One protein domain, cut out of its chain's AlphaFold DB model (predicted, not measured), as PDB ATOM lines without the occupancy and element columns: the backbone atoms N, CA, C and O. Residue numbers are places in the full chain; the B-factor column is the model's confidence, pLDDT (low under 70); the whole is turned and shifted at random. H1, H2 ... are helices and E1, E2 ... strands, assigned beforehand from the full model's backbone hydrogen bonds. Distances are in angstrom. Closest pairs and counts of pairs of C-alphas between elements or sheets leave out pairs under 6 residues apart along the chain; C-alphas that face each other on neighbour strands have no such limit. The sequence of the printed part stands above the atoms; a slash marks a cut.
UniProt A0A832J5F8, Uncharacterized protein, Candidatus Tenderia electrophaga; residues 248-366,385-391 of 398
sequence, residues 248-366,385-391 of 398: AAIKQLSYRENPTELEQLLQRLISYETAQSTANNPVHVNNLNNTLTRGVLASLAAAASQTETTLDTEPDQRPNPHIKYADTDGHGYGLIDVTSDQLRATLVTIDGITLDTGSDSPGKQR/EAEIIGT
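AT A GLANCE: This is residues 248 to 366 and 385 to 391 of the 398 residues of an uncharacterized protein of Candidatus Tenderia electrophaga (UniProt A0A832J5F8). Picture two loosely joined lobes: one is a long, narrow hairpin of E4 and E5 with short E6 beside the end of E5 and E7 alongside, the other a cluster of four short helices, H1 to H4, with the small hairpin E1 and E2. E3, beside H3, lies on the way from the helical lobe to the strand lobe, and residues 338 to 343 and 355 to 360 stick out from the strand lobe. The printed part has 126 residues, with four named helices and seven named strands in the order H1 H2 E1 E2 H3 H4 E3 E4 E5 E6 E7, and its class is mixed, helices and strands. The larger sheet has the order E4 - E5 - E6 and the smaller one E1 - E2, both antiparallel. The whole is loose, with a radius of gyration of the C-alphas of 17.3 A and spans of 53 by 44 by 25 A.

IN THESE COORDINATES: Find C-alpha 332 at (148.448, 175.722, 104.301); from there E4, residues 332 to 338, runs 20.0 A. E5, residues 342 to 350, comes back over 25.6 A to C-alpha 350 at (143.330, 174.780, 105.532), and E6 is residues 364 to 366. Past the cut, look for E7 at residues 387 to 390, 10.2 A long. Before the sheet comes E3, residues 323 to 327, 10.9 A long. Now go to the first printed C-alpha, 248, at (145.837, 190.643, 104.695), where H1, residues 248 to 254, begins and runs 9.9 A. H2, residues 261 to 270, is 14.8 A long, and it is followed by E1, residues 271 to 273, and E2, residues 284 to 286. H3, residues 288 to 294, measures 9.8 A, and H4, residues 296 to 305, measures 14.3 A.

HOW THE PARTS SIT: Start at the meander E4 E5 E6, each strand the antiparallel neighbour of the one before. In the hairpin E4 and E5, at 164 degrees, look for N 335 and O 346, 2.8 A apart, within hydrogen-bond range. E5 pairs with E4 over residues 343 to 349 and with E6 over residues 349 to 350, a staggered pairing. E5 and E6 also form a hairpin, at 120 degrees, with N 349 and O 366 within hydrogen-bond range at 2.9 A. E7 pairs with no named strand; it is near E5, and the closest C-alphas of E6 and E7 are those of Arg 366 and Gly 390, 4.3 A apart. E3, which also pairs with no named strand, is apart from E4, and its closest C-alpha to H3 is that of Ala 326, 5.7 A from that of Asn 289. H3 and H4 touch at Thr 291 and Ser 299, their closest C-alphas, 5.3 A apart, at a steep tilt of 64 degrees. H2 touches H4, about perpendicular at 89 degrees, with the C-alphas of Leu 269 and Ser 299 closest at 5.7 A. H1 and H2 are a helical hairpin at a shallow tilt of 9 degrees, opposite ways, closest at the C-alphas of Lys 251 and Ile 270, 6.4 A. In the hairpin E1 and E2, N 285 and O 272 are within hydrogen-bond range at 2.8 A. In H1, H3 and H4 every O i to N i+4 pair is within hydrogen-bond range, and in H2 5 of 6 are.

THE WHOLE: The two C-alphas farthest apart, those of Asn 258 and Ser 340, are 56.8 A from each other. Residues 367 to 384 are not printed, and C-alphas 366 and 385 are 15.2 A apart across this cut. The long links are residues 306 to 322, from H4 to E3, and residues 351 to 363, from E5 to E6. The mean pLDDT of the printed part is 88.8; look at residues 310 to 314 and residue 316 for values under 70.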
ATOM      1  N   ALA A 248     146.063 189.939 103.441       92.44
ATOM      2  CA  ALA A 248     145.837 190.643 104.695       92.44
ATOM      3  C   ALA A 248     146.952 191.660 104.986       92.44
ATOM      4  O   ALA A 248     146.653 192.785 105.394       92.44
ATOM      5  N   ALA A 249     148.215 191.320 104.707       91.00
ATOM      6  CA  ALA A 249     149.348 192.227 104.880       91.00
ATOM      7  C   ALA A 249     149.253 193.452 103.955       91.00
ATOM      8  O   ALA A 249     149.368 194.589 104.416       91.00
ATOM      9  N   ILE A 250     148.989 193.245 102.660       89.94
ATOM     10  CA  ILE A 250     148.853 194.340 101.688       89.94
ATOM     11  C   ILE A 250     147.624 195.199 102.006       89.94
ATOM     12  O   ILE A 250     147.715 196.428 102.008       89.94
ATOM     13  N   LYS A 251     146.491 194.577 102.355       89.56
ATOM     14  CA  LYS A 251     145.282 195.293 102.779       89.56
ATOM     15  C   LYS A 251     145.559 196.167 104.002       89.56
ATOM     16  O   LYS A 251     145.211 197.345 103.983       89.56
ATOM     17  N   GLN A 252     146.237 195.633 105.021       86.94
ATOM     18  CA  GLN A 252     146.599 196.379 106.228       86.94
ATOM     19  C   GLN A 252     147.514 197.573 105.922       86.94
ATOM     20  O   GLN A 252     147.270 198.664 106.433       86.94
ATOM     21  N   LEU A 253     148.529 197.395 105.071       82.31
ATOM     22  CA  LEU A 253     149.445 198.472 104.672       82.31
ATOM     23  C   LEU A 253     148.761 199.562 103.829       82.31
ATOM     24  O   LEU A 253     149.188 200.716 103.855       82.31
ATOM     25  N   SER A 254     147.694 199.212 103.106       81.69
ATOM     26  CA  SER A 254     146.937 200.143 102.257       81.69
ATOM     27  C   SER A 254     145.870 200.964 102.996       81.69
ATOM     28  O   SER A 254     145.331 201.924 102.438       81.69
ATOM     29  N   TYR A 255     145.524 200.602 104.237       80.88
ATOM     30  CA  TYR A 255     144.448 201.262 104.976       80.88
ATOM     31  C   TYR A 255     144.894 202.614 105.551       80.88
ATOM     32  O   TYR A 255     145.929 202.729 106.210       80.88
ATOM     33  N   ARG A 256     144.074 203.647 105.336       81.75
ATOM     34  CA  ARG A 256     144.274 205.015 105.834       81.75
ATOM     35  C   ARG A 256     142.950 205.547 106.377       81.75
ATOM     36  O   ARG A 256     141.913 205.283 105.783       81.75
ATOM     37  N   GLU A 257     142.987 206.327 107.459       83.75
ATOM     38  CA  GLU A 257     141.771 206.943 108.029       83.75
ATOM     39  C   GLU A 257     141.122 207.960 107.078       83.75
ATOM     40  O   GLU A 257     139.902 208.046 107.012       83.75
ATOM     41  N   ASN A 258     141.933 208.711 106.325       86.75
ATOM     42  CA  ASN A 258     141.477 209.720 105.368       86.75
ATOM     43  C   ASN A 258     142.211 209.530 104.029       86.75
ATOM     44  O   ASN A 258     143.162 210.267 103.755       86.75
ATOM     45  N   PRO A 259     141.843 208.511 103.228       88.00
ATOM     46  CA  PRO A 259     142.560 208.188 102.002       88.00
ATOM     47  C   PRO A 259     142.312 209.239 100.913       88.00
ATOM     48  O   PRO A 259     141.181 209.681 100.689       88.00
ATOM     49  N   THR A 260     143.369 209.592 100.189       88.44
ATOM     50  CA  THR A 260     143.313 210.351  98.932       88.44
ATOM     51  C   THR A 260     142.540 209.588  97.847       88.44
ATOM     52  O   THR A 260     142.303 208.386  97.962       88.44
ATOM     53  N   GLU A 261     142.171 210.259  96.753       88.06
ATOM     54  CA  GLU A 261     141.491 209.609  95.616       88.06
ATOM     55  C   GLU A 261     142.315 208.457  95.021       88.06
ATOM     56  O   GLU A 261     141.771 207.397  94.710       88.06
ATOM     57  N   LEU A 262     143.637 208.638  94.918       84.69
ATOM     58  CA  LEU A 262     144.544 207.590  94.459       84.69
ATOM     59  C   LEU A 262     144.558 206.405  95.432       84.69
ATOM     60  O   LEU A 262     144.476 205.261  94.999       84.69
ATOM     61  N   GLU A 263     144.609 206.650  96.740       86.94
ATOM     62  CA  GLU A 263     144.576 205.572  97.737       86.94
ATOM     63  C   GLU A 263     143.245 204.809  97.715       86.94
ATOM     64  O   GLU A 263     143.256 203.583  97.783       86.94
ATOM     65  N   GLN A 264     142.108 205.489  97.534       89.06
ATOM     66  CA  GLN A 264     140.802 204.832  97.369       89.06
ATOM     67  C   GLN A 264     140.752 203.968  96.101       89.06
ATOM     68  O   GLN A 264     140.201 202.864  96.112       89.06
ATOM     69  N   LEU A 265     141.345 204.447  95.003       88.75
ATOM     70  CA  LEU A 265     141.479 203.674  93.771       88.75
ATOM     71  C   LEU A 265     142.320 202.410  93.999       88.75
ATOM     72  O   LEU A 265     141.885 201.319  93.635       88.75
ATOM     73  N   LEU A 266     143.488 202.543  94.637       89.06
ATOM     74  CA  LEU A 266     144.390 201.424  94.925       89.06
ATOM     75  C   LEU A 266     143.771 200.414  95.902       89.06
ATOM     76  O   LEU A 266     143.915 199.209  95.705       89.06
ATOM     77  N   GLN A 267     143.019 200.871  96.905       91.00
ATOM     78  CA  GLN A 267     142.303 199.990  97.834       91.00
ATOM     79  C   GLN A 267     141.324 199.062  97.107       91.00
ATOM     80  O   GLN A 267     141.252 197.881  97.444       91.00
ATOM     81  N   ARG A 268     140.638 199.548  96.060       92.56
ATOM     82  CA  ARG A 268     139.727 198.730  95.239       92.56
ATOM     83  C   ARG A 268     140.443 197.641  94.447       92.56
ATOM     84  O   ARG A 268     139.822 196.621  94.158       92.56
ATOM     85  N   LEU A 269     141.723 197.827  94.120       93.19
ATOM     86  CA  LEU A 269     142.550 196.792  93.484       93.19
ATOM     87  C   LEU A 269     142.896 195.654  94.453       93.19
ATOM     88  O   LEU A 269     143.229 194.551  94.028       93.19
ATOM     89  N   ILE A 270     142.828 195.915  95.758       94.00
ATOM     90  CA  ILE A 270     143.143 194.943  96.802       94.00
ATOM     91  C   ILE A 270     141.859 194.264  97.271       94.00
ATOM     92  O   ILE A 270     141.779 193.040  97.279       94.00
ATOM     93  N   SER A 271     140.833 195.035  97.641       94.06
ATOM     94  CA  SER A 271     139.555 194.499  98.119       94.06
ATOM     95  C   SER A 271     138.388 195.451  97.877       94.06
ATOM     96  O   SER A 271     138.570 196.664  97.808       94.06
ATOM     97  N   TYR A 272     137.173 194.913  97.820       92.06
ATOM     98  CA  TYR A 272     135.938 195.699  97.800       92.06
ATOM     99  C   TYR A 272     134.828 194.989  98.575       92.06
ATOM    100  O   TYR A 272     134.932 193.803  98.872       92.06
ATOM    101  N   GLU A 273     133.779 195.723  98.934       89.94
ATOM    102  CA  GLU A 273     132.575 195.155  99.545       89.94
ATOM    103  C   GLU A 273     131.564 194.727  98.480       89.94
ATOM    104  O   GLU A 273     131.367 195.427  97.482       89.94
ATOM    105  N   THR A 274     130.910 193.586  98.693       87.31
ATOM    106  CA  THR A 274     129.817 193.143  97.816       87.31
ATOM    107  C   THR A 274     128.544 193.947  98.068       87.31
ATOM    108  O   THR A 274     128.358 194.543  99.129       87.31
ATOM    109  N   ALA A 275     127.596 193.887  97.130       84.12
ATOM    110  CA  ALA A 275     126.272 194.492  97.302       84.12
ATOM    111  C   ALA A 275     125.463 193.896  98.481       84.12
ATOM    112  O   ALA A 275     124.443 194.456  98.878       84.12
ATOM    113  N   GLN A 276     125.896 192.755  99.030       82.75
ATOM    114  CA  GLN A 276     125.288 192.094 100.192       82.75
ATOM    115  C   GLN A 276     125.895 192.563 101.525       82.75
ATOM    116  O   GLN A 276     125.397 192.193 102.590       82.75
ATOM    117  N   SER A 277     126.967 193.359 101.474       84.25
ATOM    118  CA  SER A 277     127.638 193.918 102.643       84.25
ATOM    119  C   SER A 277     126.696 194.819 103.448       84.25
ATOM    120  O   SER A 277     125.909 195.590 102.896       84.25
ATOM    121  N   THR A 278     126.773 194.739 104.777       82.62
ATOM    122  CA  THR A 278     126.029 195.625 105.689       82.62
ATOM    123  C   THR A 278     126.966 196.209 106.740       82.62
ATOM    124  O   THR A 278     127.989 195.609 107.054       82.62
ATOM    125  N   ALA A 279     126.581 197.326 107.368       79.38
ATOM    126  CA  ALA A 279     127.399 197.984 108.398       79.38
ATOM    127  C   ALA A 279     127.798 197.065 109.574       79.38
ATOM    128  O   ALA A 279     128.823 197.295 110.206       79.38
ATOM    129  N   ASN A 280     127.005 196.027 109.861       81.38
ATOM    130  CA  ASN A 280     127.262 195.073 110.947       81.38
ATOM    131  C   ASN A 280     127.833 193.729 110.459       81.38
ATOM    132  O   ASN A 280     128.157 192.880 111.283       81.38
ATOM    133  N   ASN A 281     127.910 193.514 109.145       77.75
ATOM    134  CA  ASN A 281     128.444 192.300 108.539       77.75
ATOM    135  C   ASN A 281     129.059 192.642 107.172       77.75
ATOM    136  O   ASN A 281     128.386 192.469 106.146       77.75
ATOM    137  N   PRO A 282     130.280 193.204 107.153       79.62
ATOM    138  CA  PRO A 282     130.936 193.549 105.910       79.62
ATOM    139  C   PRO A 282     131.379 192.284 105.176       79.62
ATOM    140  O   PRO A 282     132.065 191.430 105.740       79.62
ATOM    141  N   VAL A 283     130.999 192.165 103.906       80.81
ATOM    142  CA  VAL A 283     131.406 191.043 103.048       80.81
ATOM    143  C   VAL A 283     132.442 191.559 102.062       80.81
ATOM    144  O   VAL A 283     132.097 192.227 101.085       80.81
ATOM    145  N   HIS A 284     133.715 191.279 102.340       86.12
ATOM    146  CA  HIS A 284     134.828 191.712 101.501       86.12
ATOM    147  C   HIS A 284     135.243 190.635 100.501       86.12
ATOM    148  O   HIS A 284     135.474 189.490 100.878       86.12
ATOM    149  N   VAL A 285     135.446 191.048  99.255       90.75
ATOM    150  CA  VAL A 285     136.081 190.240  98.214       90.75
ATOM    151  C   VAL A 285     137.579 190.524  98.203       90.75
ATOM    152  O   VAL A 285     137.999 191.687  98.209       90.75
ATOM    153  N   ASN A 286     138.392 189.468  98.161       93.81
ATOM    154  CA  ASN A 286     139.817 189.567  97.863       93.81
ATOM    155  C   ASN A 286     140.008 189.813  96.358       93.81
ATOM    156  O   ASN A 286     140.007 188.882  95.559       93.81
ATOM    157  N   ASN A 287     140.182 191.075  95.973       94.75
ATOM    158  CA  ASN A 287     140.368 191.483  94.580       94.75
ATOM    159  C   ASN A 287     141.844 191.452  94.144       94.75
ATOM    160  O   ASN A 287     142.144 191.621  92.964       94.75
ATOM    161  N   LEU A 288     142.776 191.199  95.070       95.38
ATOM    162  CA  LEU A 288     144.207 191.166  94.781       95.38
ATOM    163  C   LEU A 288     144.560 190.022  93.822       95.38
ATOM    164  O   LEU A 288     145.332 190.224  92.888       95.38
ATOM    165  N   ASN A 289     143.943 188.847  93.989       95.56
ATOM    166  CA  ASN A 289     144.083 187.739  93.037       95.56
ATOM    167  C   ASN A 289     143.693 188.165  91.614       95.56
ATOM    168  O   ASN A 289     144.372 187.823  90.647       95.56
ATOM    169  N   ASN A 290     142.607 188.932  91.482       93.38
ATOM    170  CA  ASN A 290     142.102 189.418  90.201       93.38
ATOM    171  C   ASN A 290     143.036 190.470  89.593       93.38
ATOM    172  O   ASN A 290     143.369 190.387  88.415       93.38
ATOM    173  N   THR A 291     143.560 191.383  90.413       94.44
ATOM    174  CA  THR A 291     144.606 192.331  90.004       94.44
ATOM    175  C   THR A 291     145.834 191.614  89.443       94.44
ATOM    176  O   THR A 291     146.317 191.985  88.378       94.44
ATOM    177  N   LEU A 292     146.305 190.549  90.100       95.00
ATOM    178  CA  LEU A 292     147.485 189.802  89.652       95.00
ATOM    179  C   LEU A 292     147.225 188.941  88.410       95.00
ATOM    180  O   LEU A 292     148.109 188.797  87.571       95.00
ATOM    181  N   THR A 293     146.039 188.349  88.279       92.81
ATOM    182  CA  THR A 293     145.772 187.354  87.222       92.81
ATOM    183  C   THR A 293     145.056 187.922  86.002       92.81
ATOM    184  O   THR A 293     145.235 187.403  84.903       92.81
ATOM    185  N   ARG A 294     144.246 188.972  86.164       91.81
ATOM    186  CA  ARG A 294     143.408 189.564  85.103       91.81
ATOM    187  C   ARG A 294     143.725 191.029  84.812       91.81
ATOM    188  O   ARG A 294     143.317 191.511  83.758       91.81
ATOM    189  N   GLY A 295     144.456 191.701  85.701       93.06
ATOM    190  CA  GLY A 295     144.884 193.092  85.552       93.06
ATOM    191  C   GLY A 295     144.002 194.105  86.275       93.06
ATOM    192  O   GLY A 295     142.892 193.814  86.737       93.06
ATOM    193  N   VAL A 296     144.510 195.332  86.385       93.19
ATOM    194  CA  VAL A 296     143.887 196.390  87.198       93.19
ATOM    195  C   VAL A 296     142.540 196.857  86.640       93.19
ATOM    196  O   VAL A 296     141.629 197.145  87.414       93.19
ATOM    197  N   LEU A 297     142.352 196.871  85.317       91.81
ATOM    198  CA  LEU A 297     141.073 197.255  84.702       91.81
ATOM    199  C   LEU A 297     139.957 196.250  85.024       91.81
ATOM    200  O   LEU A 297     138.858 196.655  85.411       91.81
ATOM    201  N   ALA A 298     140.248 194.946  84.940       91.12
ATOM    202  CA  ALA A 298     139.314 193.888  85.331       91.12
ATOM    203  C   ALA A 298     138.964 193.981  86.823       91.12
ATOM    204  O   ALA A 298     137.799 193.873  87.208       91.12
ATOM    205  N   SER A 299     139.972 194.254  87.653       92.25
ATOM    206  CA  SER A 299     139.832 194.455  89.094       92.25
ATOM    207  C   SER A 299     138.924 195.643  89.440       92.25
ATOM    208  O   SER A 299     137.999 195.509  90.248       92.25
ATOM    209  N   LEU A 300     139.090 196.792  88.777       91.94
ATOM    210  CA  LEU A 300     138.234 197.965  88.989       91.94
ATOM    211  C   LEU A 300     136.796 197.751  88.526       91.94
ATOM    212  O   LEU A 300     135.869 198.239  89.185       91.94
ATOM    213  N   ALA A 301     136.608 197.041  87.416       90.31
ATOM    214  CA  ALA A 301     135.290 196.726  86.892       90.31
ATOM    215  C   ALA A 301     134.544 195.730  87.803       90.31
ATOM    216  O   ALA A 301     133.371 195.958  88.113       90.31
ATOM    217  N   ALA A 302     135.233 194.717  88.343       90.44
ATOM    218  CA  ALA A 302     134.683 193.830  89.371       90.44
ATOM    219  C   ALA A 302     134.252 194.624  90.618       90.44
ATOM    220  O   ALA A 302     133.093 194.544  91.031       90.44
ATOM    221  N   ALA A 303     135.125 195.499  91.129       91.56
ATOM    222  CA  ALA A 303     134.815 196.360  92.270       91.56
ATOM    223  C   ALA A 303     133.633 197.312  92.010       91.56
ATOM    224  O   ALA A 303     132.831 197.554  92.907       91.56
ATOM    225  N   ALA A 304     133.503 197.850  90.791       90.38
ATOM    226  CA  ALA A 304     132.379 198.711  90.412       90.38
ATOM    227  C   ALA A 304     131.050 197.945  90.346       90.38
ATOM    228  O   ALA A 304     130.004 198.505  90.666       90.38
ATOM    229  N   SER A 305     131.091 196.669  89.950       87.44
ATOM    230  CA  SER A 305     129.908 195.806  89.922       87.44
ATOM    231  C   SER A 305     129.464 195.345  91.314       87.44
ATOM    232  O   SER A 305     128.317 194.943  91.471       87.44
ATOM    233  N   GLN A 306     130.362 195.377  92.311       86.19
ATOM    234  CA  GLN A 306     130.147 194.817  93.654       86.19
ATOM    235  C   GLN A 306     129.689 193.345  93.640       86.19
ATOM    236  O   GLN A 306     128.983 192.888  94.544       86.19
ATOM    237  N   THR A 307     130.093 192.597  92.609       76.19
ATOM    238  CA  THR A 307     129.815 191.164  92.450       76.19
ATOM    239  C   THR A 307     131.111 190.365  92.387       76.19
ATOM    240  O   THR A 307     132.158 190.913  92.053       76.19
ATOM    241  N   GLU A 308     131.041 189.063  92.652       73.31
ATOM    242  CA  GLU A 308     132.127 188.104  92.388       73.31
ATOM    243  C   GLU A 308     132.066 187.587  90.942       73.31
ATOM    244  O   GLU A 308     132.255 186.403  90.672       73.31
ATOM    245  N   THR A 309     131.752 188.467  89.989       70.12
ATOM    246  CA  THR A 309     131.695 188.081  88.576       70.12
ATOM    247  C   THR A 309     133.027 188.388  87.917       70.12
ATOM    248  O   THR A 309     133.478 189.535  87.893       70.12
ATOM    249  N   THR A 310     133.654 187.358  87.364       64.69
ATOM    250  CA  THR A 310     134.887 187.493  86.594       64.69
ATOM    251  C   THR A 310     134.591 188.209  85.283       64.69
ATOM    252  O   THR A 310     133.707 187.808  84.527       64.69
ATOM    253  N   LEU A 311     135.336 189.276  85.007       65.81
ATOM    254  CA  LEU A 311     135.334 189.928  83.704       65.81
ATOM    255  C   LEU A 311     136.565 189.426  82.959       65.81
ATOM    256  O   LEU A 311     137.694 189.745  83.335       65.81
ATOM    257  N   ASP A 312     136.345 188.571  81.962       64.62
ATOM    258  CA  ASP A 312     137.436 188.009  81.176       64.62
ATOM    259  C   ASP A 312     138.150 189.118  80.396       64.62
ATOM    260  O   ASP A 312     137.564 189.802  79.559       64.62
ATOM    261  N   THR A 313     139.437 189.280  80.685       64.75
ATOM    262  CA  THR A 313     140.394 189.953  79.812       64.75
ATOM    263  C   THR A 313     141.045 188.933  78.886       64.75
ATOM    264  O   THR A 313     141.238 187.767  79.262       64.75
ATOM    265  N   GLU A 314     141.393 189.382  77.678       66.62
ATOM    266  CA  GLU A 314     142.150 188.577  76.720       66.62
ATOM    267  C   GLU A 314     143.433 188.047  77.389       66.62
ATOM    268  O   GLU A 314     144.143 188.830  78.027       66.62
ATOM    269  N   PRO A 315     143.750 186.739  77.291       70.19
ATOM    270  CA  PRO A 315     144.922 186.148  77.939       70.19
ATOM    271  C   PRO A 315     146.237 186.885  77.663       70.19
ATOM    272  O   PRO A 315     147.038 187.046  78.580       70.19
ATOM    273  N   ASP A 316     146.408 187.392  76.440       66.69
ATOM    274  CA  ASP A 316     147.604 188.122  75.995       66.69
ATOM    275  C   ASP A 316     147.727 189.528  76.608       66.69
ATOM    276  O   ASP A 316     148.776 190.159  76.516       66.69
ATOM    277  N   GLN A 317     146.666 190.032  77.241       75.56
ATOM    278  CA  GLN A 317     146.631 191.342  77.899       75.56
ATOM    279  C   GLN A 317     146.732 191.241  79.428       75.56
ATOM    280  O   GLN A 317     146.630 192.252  80.121       75.56
ATOM    281  N   ARG A 318     146.915 190.034  79.980       88.44
ATOM    282  CA  ARG A 318     147.093 189.840  81.425       88.44
ATOM    283  C   ARG A 318     148.490 190.309  81.848       88.44
ATOM    284  O   ARG A 318     149.452 190.007  81.148       88.44
ATOM    285  N   PRO A 319     148.644 190.951  83.020       90.88
ATOM    286  CA  PRO A 319     149.954 191.413  83.491       90.88
ATOM    287  C   PRO A 319     150.916 190.273  83.840       90.88
ATOM    288  O   PRO A 319     152.130 190.437  83.765       90.88
ATOM    289  N   ASN A 320     150.378 189.116  84.239       93.25
ATOM    290  CA  ASN A 320     151.153 187.945  84.642       93.25
ATOM    291  C   ASN A 320     150.601 186.679  83.964       93.25
ATOM    292  O   ASN A 320     150.022 185.823  84.637       93.25
ATOM    293  N   PRO A 321     150.744 186.529  82.633       90.38
ATOM    294  CA  PRO A 321     150.173 185.396  81.899       90.38
ATOM    295  C   PRO A 321     150.795 184.048  82.305       90.38
ATOM    296  O   PRO A 321     150.217 182.986  82.067       90.38
ATOM    297  N   HIS A 322     151.967 184.084  82.945       92.38
ATOM    298  CA  HIS A 322     152.680 182.928  83.480       92.38
ATOM    299  C   HIS A 322     152.113 182.397  84.805       92.38
ATOM    300  O   HIS A 322     152.412 181.254  85.155       92.38
ATOM    301  N   ILE A 323     151.301 183.181  85.530       94.31
ATOM    302  CA  ILE A 323     150.619 182.750  86.761       94.31
ATOM    303  C   ILE A 323     149.317 182.040  86.379       94.31
ATOM    304  O   ILE A 323     148.394 182.649  85.839       94.31
ATOM    305  N   LYS A 324     149.232 180.744  86.686       93.31
ATOM    306  CA  LYS A 324     148.055 179.894  86.426       93.31
ATOM    307  C   LYS A 324     147.107 179.804  87.612       93.31
ATOM    308  O   LYS A 324     145.918 179.559  87.442       93.31
ATOM    309  N   TYR A 325     147.622 180.021  88.814       96.88
ATOM    310  CA  TYR A 325     146.834 180.009  90.033       96.88
ATOM    311  C   TYR A 325     147.359 181.043  91.017       96.88
ATOM    312  O   TYR A 325     148.572 181.179  91.185       96.88
ATOM    313  N   ALA A 326     146.434 181.744  91.667       97.19
ATOM    314  CA  ALA A 326     146.714 182.706  92.717       97.19
ATOM    315  C   ALA A 326     145.659 182.595  93.820       97.19
ATOM    316  O   ALA A 326     144.462 182.740  93.571       97.19
ATOM    317  N   ASP A 327     146.130 182.379  95.039       97.44
ATOM    318  CA  ASP A 327     145.360 182.432  96.271       97.44
ATOM    319  C   ASP A 327     146.180 183.182  97.326       97.44
ATOM    320  O   ASP A 327     146.892 182.606  98.152       97.44
ATOM    321  N   THR A 328     146.107 184.508  97.248       97.12
ATOM    322  CA  THR A 328     146.847 185.451  98.103       97.12
ATOM    323  C   THR A 328     146.407 185.441  99.569       97.12
ATOM    324  O   THR A 328     147.068 186.072 100.391       97.12
ATOM    325  N   ASP A 329     145.308 184.759  99.904       95.31
ATOM    326  CA  ASP A 329     144.769 184.676 101.270       95.31
ATOM    327  C   ASP A 329     144.789 183.247 101.841       95.31
ATOM    328  O   ASP A 329     144.311 182.999 102.944       95.31
ATOM    329  N   GLY A 330     145.336 182.289 101.087       94.31
ATOM    330  CA  GLY A 330     145.398 180.893 101.495       94.31
ATOM    331  C   GLY A 330     146.518 180.614 102.500       94.31
ATOM    332  O   GLY A 330     147.680 180.958 102.270       94.31
ATOM    333  N   HIS A 331     146.167 179.913 103.579       96.06
ATOM    334  CA  HIS A 331     147.111 179.282 104.499       96.06
ATOM    335  C   HIS A 331     147.146 177.778 104.278       96.06
ATOM    336  O   HIS A 331     146.095 177.168 104.083       96.06
ATOM    337  N   GLY A 332     148.320 177.168 104.396       95.69
ATOM    338  CA  GLY A 332     148.448 175.722 104.301       95.69
ATOM    339  C   GLY A 332     149.797 175.266 103.771       95.69
ATOM    340  O   GLY A 332     150.835 175.814 104.138       95.69
ATOM    341  N   TYR A 333     149.788 174.205 102.969       96.50
ATOM    342  CA  TYR A 333     150.996 173.490 102.554       96.50
ATOM    343  C   TYR A 333     150.890 172.951 101.122       96.50
ATOM    344  O   TYR A 333     149.804 172.837 100.554       96.50
ATOM    345  N   GLY A 334     152.037 172.622 100.527       96.88
ATOM    346  CA  GLY A 334     152.124 171.942  99.237       96.88
ATOM    347  C   GLY A 334     152.411 170.450  99.401       96.88
ATOM    348  O   GLY A 334     153.220 170.057 100.240       96.88
ATOM    349  N   LEU A 335     151.780 169.625  98.571       97.56
ATOM    350  CA  LEU A 335     152.068 168.203  98.400       97.56
ATOM    351  C   LEU A 335     152.580 167.966  96.979       97.56
ATOM    352  O   LEU A 335     152.082 168.577  96.034       97.56
ATOM    353  N   ILE A 336     153.575 167.093  96.824       97.06
ATOM    354  CA  ILE A 336     154.126 166.730  95.515       97.06
ATOM    355  C   ILE A 336     154.235 165.217  95.426       97.06
ATOM    356  O   ILE A 336     155.032 164.604  96.135       97.06
ATOM    357  N   ASP A 337     153.485 164.649  94.490       97.44
ATOM    358  CA  ASP A 337     153.609 163.262  94.073       97.44
ATOM    359  C   ASP A 337     154.423 163.209  92.779       97.44
ATOM    360  O   ASP A 337     154.031 163.762  91.748       97.44
ATOM    361  N   VAL A 338     155.575 162.540  92.830       96.62
ATOM    362  CA  VAL A 338     156.519 162.452  91.710       96.62
ATOM    363  C   VAL A 338     156.615 161.035  91.164       96.62
ATOM    364  O   VAL A 338     156.852 160.073  91.890       96.62
ATOM    365  N   THR A 339     156.475 160.920  89.847       96.75
ATOM    366  CA  THR A 339     156.736 159.700  89.073       96.75
ATOM    367  C   THR A 339     157.790 159.995  88.009       96.75
ATOM    368  O   THR A 339     158.209 161.139  87.859       96.75
ATOM    369  N   SER A 340     158.232 159.000  87.236       94.69
ATOM    370  CA  SER A 340     159.149 159.272  86.124       94.69
ATOM    371  C   SER A 340     158.522 160.160  85.048       94.69
ATOM    372  O   SER A 340     159.230 160.922  84.401       94.69
ATOM    373  N   ASP A 341     157.210 160.089  84.846       94.50
ATOM    374  CA  ASP A 341     156.579 160.667  83.653       94.50
ATOM    375  C   ASP A 341     155.839 161.969  83.943       94.50
ATOM    376  O   ASP A 341     155.643 162.780  83.042       94.50
ATOM    377  N   GLN A 342     155.461 162.198  85.199       95.69
ATOM    378  CA  GLN A 342     154.768 163.410  85.616       95.69
ATOM    379  C   GLN A 342     154.948 163.706  87.104       95.69
ATOM    380  O   GLN A 342     155.252 162.817  87.912       95.69
ATOM    381  N   LEU A 343     154.646 164.951  87.453       96.12
ATOM    382  CA  LEU A 343     154.420 165.426  88.809       96.12
ATOM    383  C   LEU A 343     152.949 165.800  88.971       96.12
ATOM    384  O   LEU A 343     152.380 166.456  88.095       96.12
ATOM    385  N   ARG A 344     152.356 165.438  90.109       97.88
ATOM    386  CA  ARG A 344     151.132 166.069  90.604       97.88
ATOM    387  C   ARG A 344     151.504 166.937  91.800       97.88
ATOM    388  O   ARG A 344     152.001 166.426  92.797       97.88
ATOM    389  N   ALA A 345     151.290 168.241  91.675       97.94
ATOM    390  CA  ALA A 345     151.478 169.193  92.761       97.94
ATOM    391  C   ALA A 345     150.109 169.643  93.268       97.94
ATOM    392  O   ALA A 345     149.272 170.042  92.464       97.94
ATOM    393  N   THR A 346     149.883 169.604  94.576       98.44
ATOM    394  CA  THR A 346     148.629 170.042  95.195       98.44
ATOM    395  C   THR A 346     148.922 171.097  96.250       98.44
ATOM    396  O   THR A 346     149.650 170.840  97.204       98.44
ATOM    397  N   LEU A 347     148.351 172.287  96.083       98.38
ATOM    398  CA  LEU A 347     148.347 173.338  97.095       98.38
ATOM    399  C   LEU A 347     147.081 173.170  97.941       98.38
ATOM    400  O   LEU A 347     145.968 173.245  97.418       98.38
ATOM    401  N   VAL A 348     147.263 172.870  99.226       97.62
ATOM    402  CA  VAL A 348     146.184 172.602 100.180       97.62
ATOM    403  C   VAL A 348     145.982 173.831 101.051       97.62
ATOM    404  O   VAL A 348     146.882 174.187 101.810       97.62
ATOM    405  N   THR A 349     144.787 174.418 100.996       97.00
ATOM    406  CA  THR A 349     144.377 175.511 101.883       97.00
ATOM    407  C   THR A 349     143.575 174.948 103.059       97.00
ATOM    408  O   THR A 349     142.591 174.233 102.851       97.00
ATOM    409  N   ILE A 350     143.974 175.259 104.294       94.31
ATOM    410  CA  ILE A 350     143.330 174.780 105.532       94.31
ATOM    411  C   ILE A 350     142.225 175.726 106.028       94.31
ATOM    412  O   ILE A 350     142.243 176.921 105.734       94.31
ATOM    413  N   ASP A 351     141.268 175.195 106.794       84.75
ATOM    414  CA  ASP A 351     140.155 175.980 107.352       84.75
ATOM    415  C   ASP A 351     140.608 176.794 108.579       84.75
ATOM    416  O   ASP A 351     140.453 176.391 109.728       84.75
ATOM    417  N   GLY A 352     141.165 177.980 108.321       75.69
ATOM    418  CA  GLY A 352     141.511 178.965 109.348       75.69
ATOM    419  C   GLY A 352     142.734 178.607 110.207       75.69
ATOM    420  O   GLY A 352     143.094 177.453 110.406       75.69
ATOM    421  N   ILE A 353     143.396 179.644 110.724       84.75
ATOM    422  CA  ILE A 353     144.658 179.525 111.485       84.75
ATOM    423  C   ILE A 353     144.597 180.178 112.872       84.75
ATOM    424  O   ILE A 353     145.604 180.288 113.566       84.75
ATOM    425  N   THR A 354     143.422 180.675 113.262       83.44
ATOM    426  CA  THR A 354     143.227 181.468 114.485       83.44
ATOM    427  C   THR A 354     142.682 180.657 115.657       83.44
ATOM    428  O   THR A 354     142.704 181.143 116.787       83.44
ATOM    429  N   LEU A 355     142.200 179.437 115.404       84.69
ATOM    430  CA  LEU A 355     141.692 178.523 116.421       84.69
ATOM    431  C   LEU A 355     142.676 177.364 116.605       84.69
ATOM    432  O   LEU A 355     143.032 176.698 115.638       84.69
ATOM    433  N   ASP A 356     143.080 177.104 117.848       86.50
ATOM    434  CA  ASP A 356     143.782 175.870 118.200       86.50
ATOM    435  C   ASP A 356     142.780 174.709 118.213       86.50
ATOM    436  O   ASP A 356     141.852 174.677 119.026       86.50
ATOM    437  N   THR A 357     142.952 173.776 117.283       85.56
ATOM    438  CA  THR A 357     142.115 172.581 117.127       85.56
ATOM    439  C   THR A 357     142.657 171.367 117.883       85.56
ATOM    440  O   THR A 357     142.051 170.296 117.858       85.56
ATOM    441  N   GLY A 358     143.762 171.512 118.624       85.94
ATOM    442  CA  GLY A 358     144.357 170.432 119.401       85.94
ATOM    443  C   GLY A 358     144.785 169.258 118.519       85.94
ATOM    444  O   GLY A 358     145.645 169.395 117.653       85.94
ATOM    445  N   SER A 359     144.223 168.074 118.770       88.12
ATOM    446  CA  SER A 359     144.479 166.869 117.967       88.12
ATOM    447  C   SER A 359     143.563 166.725 116.749       88.12
ATOM    448  O   SER A 359     143.769 165.808 115.954       88.12
ATOM    449  N   ASP A 360     142.538 167.571 116.631       87.19
ATOM    450  CA  ASP A 360     141.615 167.545 115.503       87.19
ATOM    451  C   ASP A 360     142.224 168.274 114.296       87.19
ATOM    452  O   ASP A 360     143.089 169.140 114.423       87.19
ATOM    453  N   SER A 361     141.783 167.915 113.090       82.75
ATOM    454  CA  SER A 361     142.211 168.629 111.884       82.75
ATOM    455  C   SER A 361     141.583 170.024 111.867       82.75
ATOM    456  O   SER A 361     140.377 170.115 112.118       82.75
ATOM    457  N   PRO A 362     142.325 171.093 111.504       85.31
ATOM    458  CA  PRO A 362     141.706 172.386 111.225       85.31
ATOM    459  C   PRO A 362     140.638 172.273 110.133       85.31
ATOM    460  O   PRO A 362     139.672 173.015 110.176       85.31
ATOM    461  N   GLY A 363     140.755 171.289 109.234       89.56
ATOM    462  CA  GLY A 363     139.918 171.142 108.048       89.56
ATOM    463  C   GLY A 363     140.665 171.584 106.788       89.56
ATOM    464  O   GLY A 363     141.809 172.040 106.855       89.56
ATOM    465  N   LYS A 364     140.042 171.391 105.624       92.69
ATOM    466  CA  LYS A 364     140.576 171.801 104.318       92.69
ATOM    467  C   LYS A 364     139.511 172.622 103.605       92.69
ATOM    468  O   LYS A 364     138.458 172.084 103.264       92.69
ATOM    469  N   GLN A 365     139.841 173.871 103.301       93.12
ATOM    470  CA  GLN A 365     138.966 174.779 102.571       93.12
ATOM    471  C   GLN A 365     138.935 174.436 101.078       93.12
ATOM    472  O   GLN A 365     137.880 174.469 100.439       93.12
ATOM    473  N   ARG A 366     140.112 174.142 100.512       95.69
ATOM    474  CA  ARG A 366     140.281 173.788  99.099       95.69
ATOM    475  C   ARG A 366     141.601 173.077  98.830       95.69
ATOM    476  O   ARG A 366     142.569 173.225  99.573       95.69
ATOM    477  N   GLU A 385     146.259 173.969  83.970       94.12
ATOM    478  CA  GLU A 385     145.308 174.729  84.786       94.12
ATOM    479  C   GLU A 385     144.986 173.954  86.080       94.12
ATOM    480  O   GLU A 385     145.191 172.734  86.155       94.12
ATOM    481  N   ALA A 386     144.508 174.666  87.102       95.69
ATOM    482  CA  ALA A 386     144.196 174.075  88.400       95.69
ATOM    483  C   ALA A 386     142.939 173.190  88.336       95.69
ATOM    484  O   ALA A 386     141.869 173.639  87.930       95.69
ATOM    485  N   GLU A 387     143.045 171.957  88.826       97.06
ATOM    486  CA  GLU A 387     141.902 171.142  89.245       97.06
ATOM    487  C   GLU A 387     141.586 171.491  90.705       97.06
ATOM    488  O   GLU A 387     142.399 171.215  91.590       97.06
ATOM    489  N   ILE A 388     140.439 172.131  90.961       97.19
ATOM    490  CA  ILE A 388     140.081 172.630  92.295       97.19
ATOM    491  C   ILE A 388     138.984 171.770  92.921       97.19
ATOM    492  O   ILE A 388     137.924 171.565  92.333       97.19
ATOM    493  N   ILE A 389     139.226 171.315  94.149       96.69
ATOM    494  CA  ILE A 389     138.221 170.713  95.031       96.69
ATOM    495  C   ILE A 389     137.972 171.685  96.187       96.69
ATOM    496  O   ILE A 389     138.929 172.146  96.804       96.69
ATOM    497  N   GLY A 390     136.708 171.977  96.505       94.25
ATOM    498  CA  GLY A 390     136.321 172.956  97.533       94.25
ATOM    499  C   GLY A 390     135.939 174.314  96.940       94.25
ATOM    500  O   GLY A 390     135.607 174.403  95.761       94.25
ATOM    501  N   THR A 391     135.956 175.372  97.753       90.50
ATOM    502  CA  THR A 391     135.583 176.724  97.296       90.50
ATOM    503  C   THR A 391     136.782 177.404  96.632       90.50
ATOM    504  O   THR A 391     137.758 177.685  97.341       90.50
TER     505      THR A 391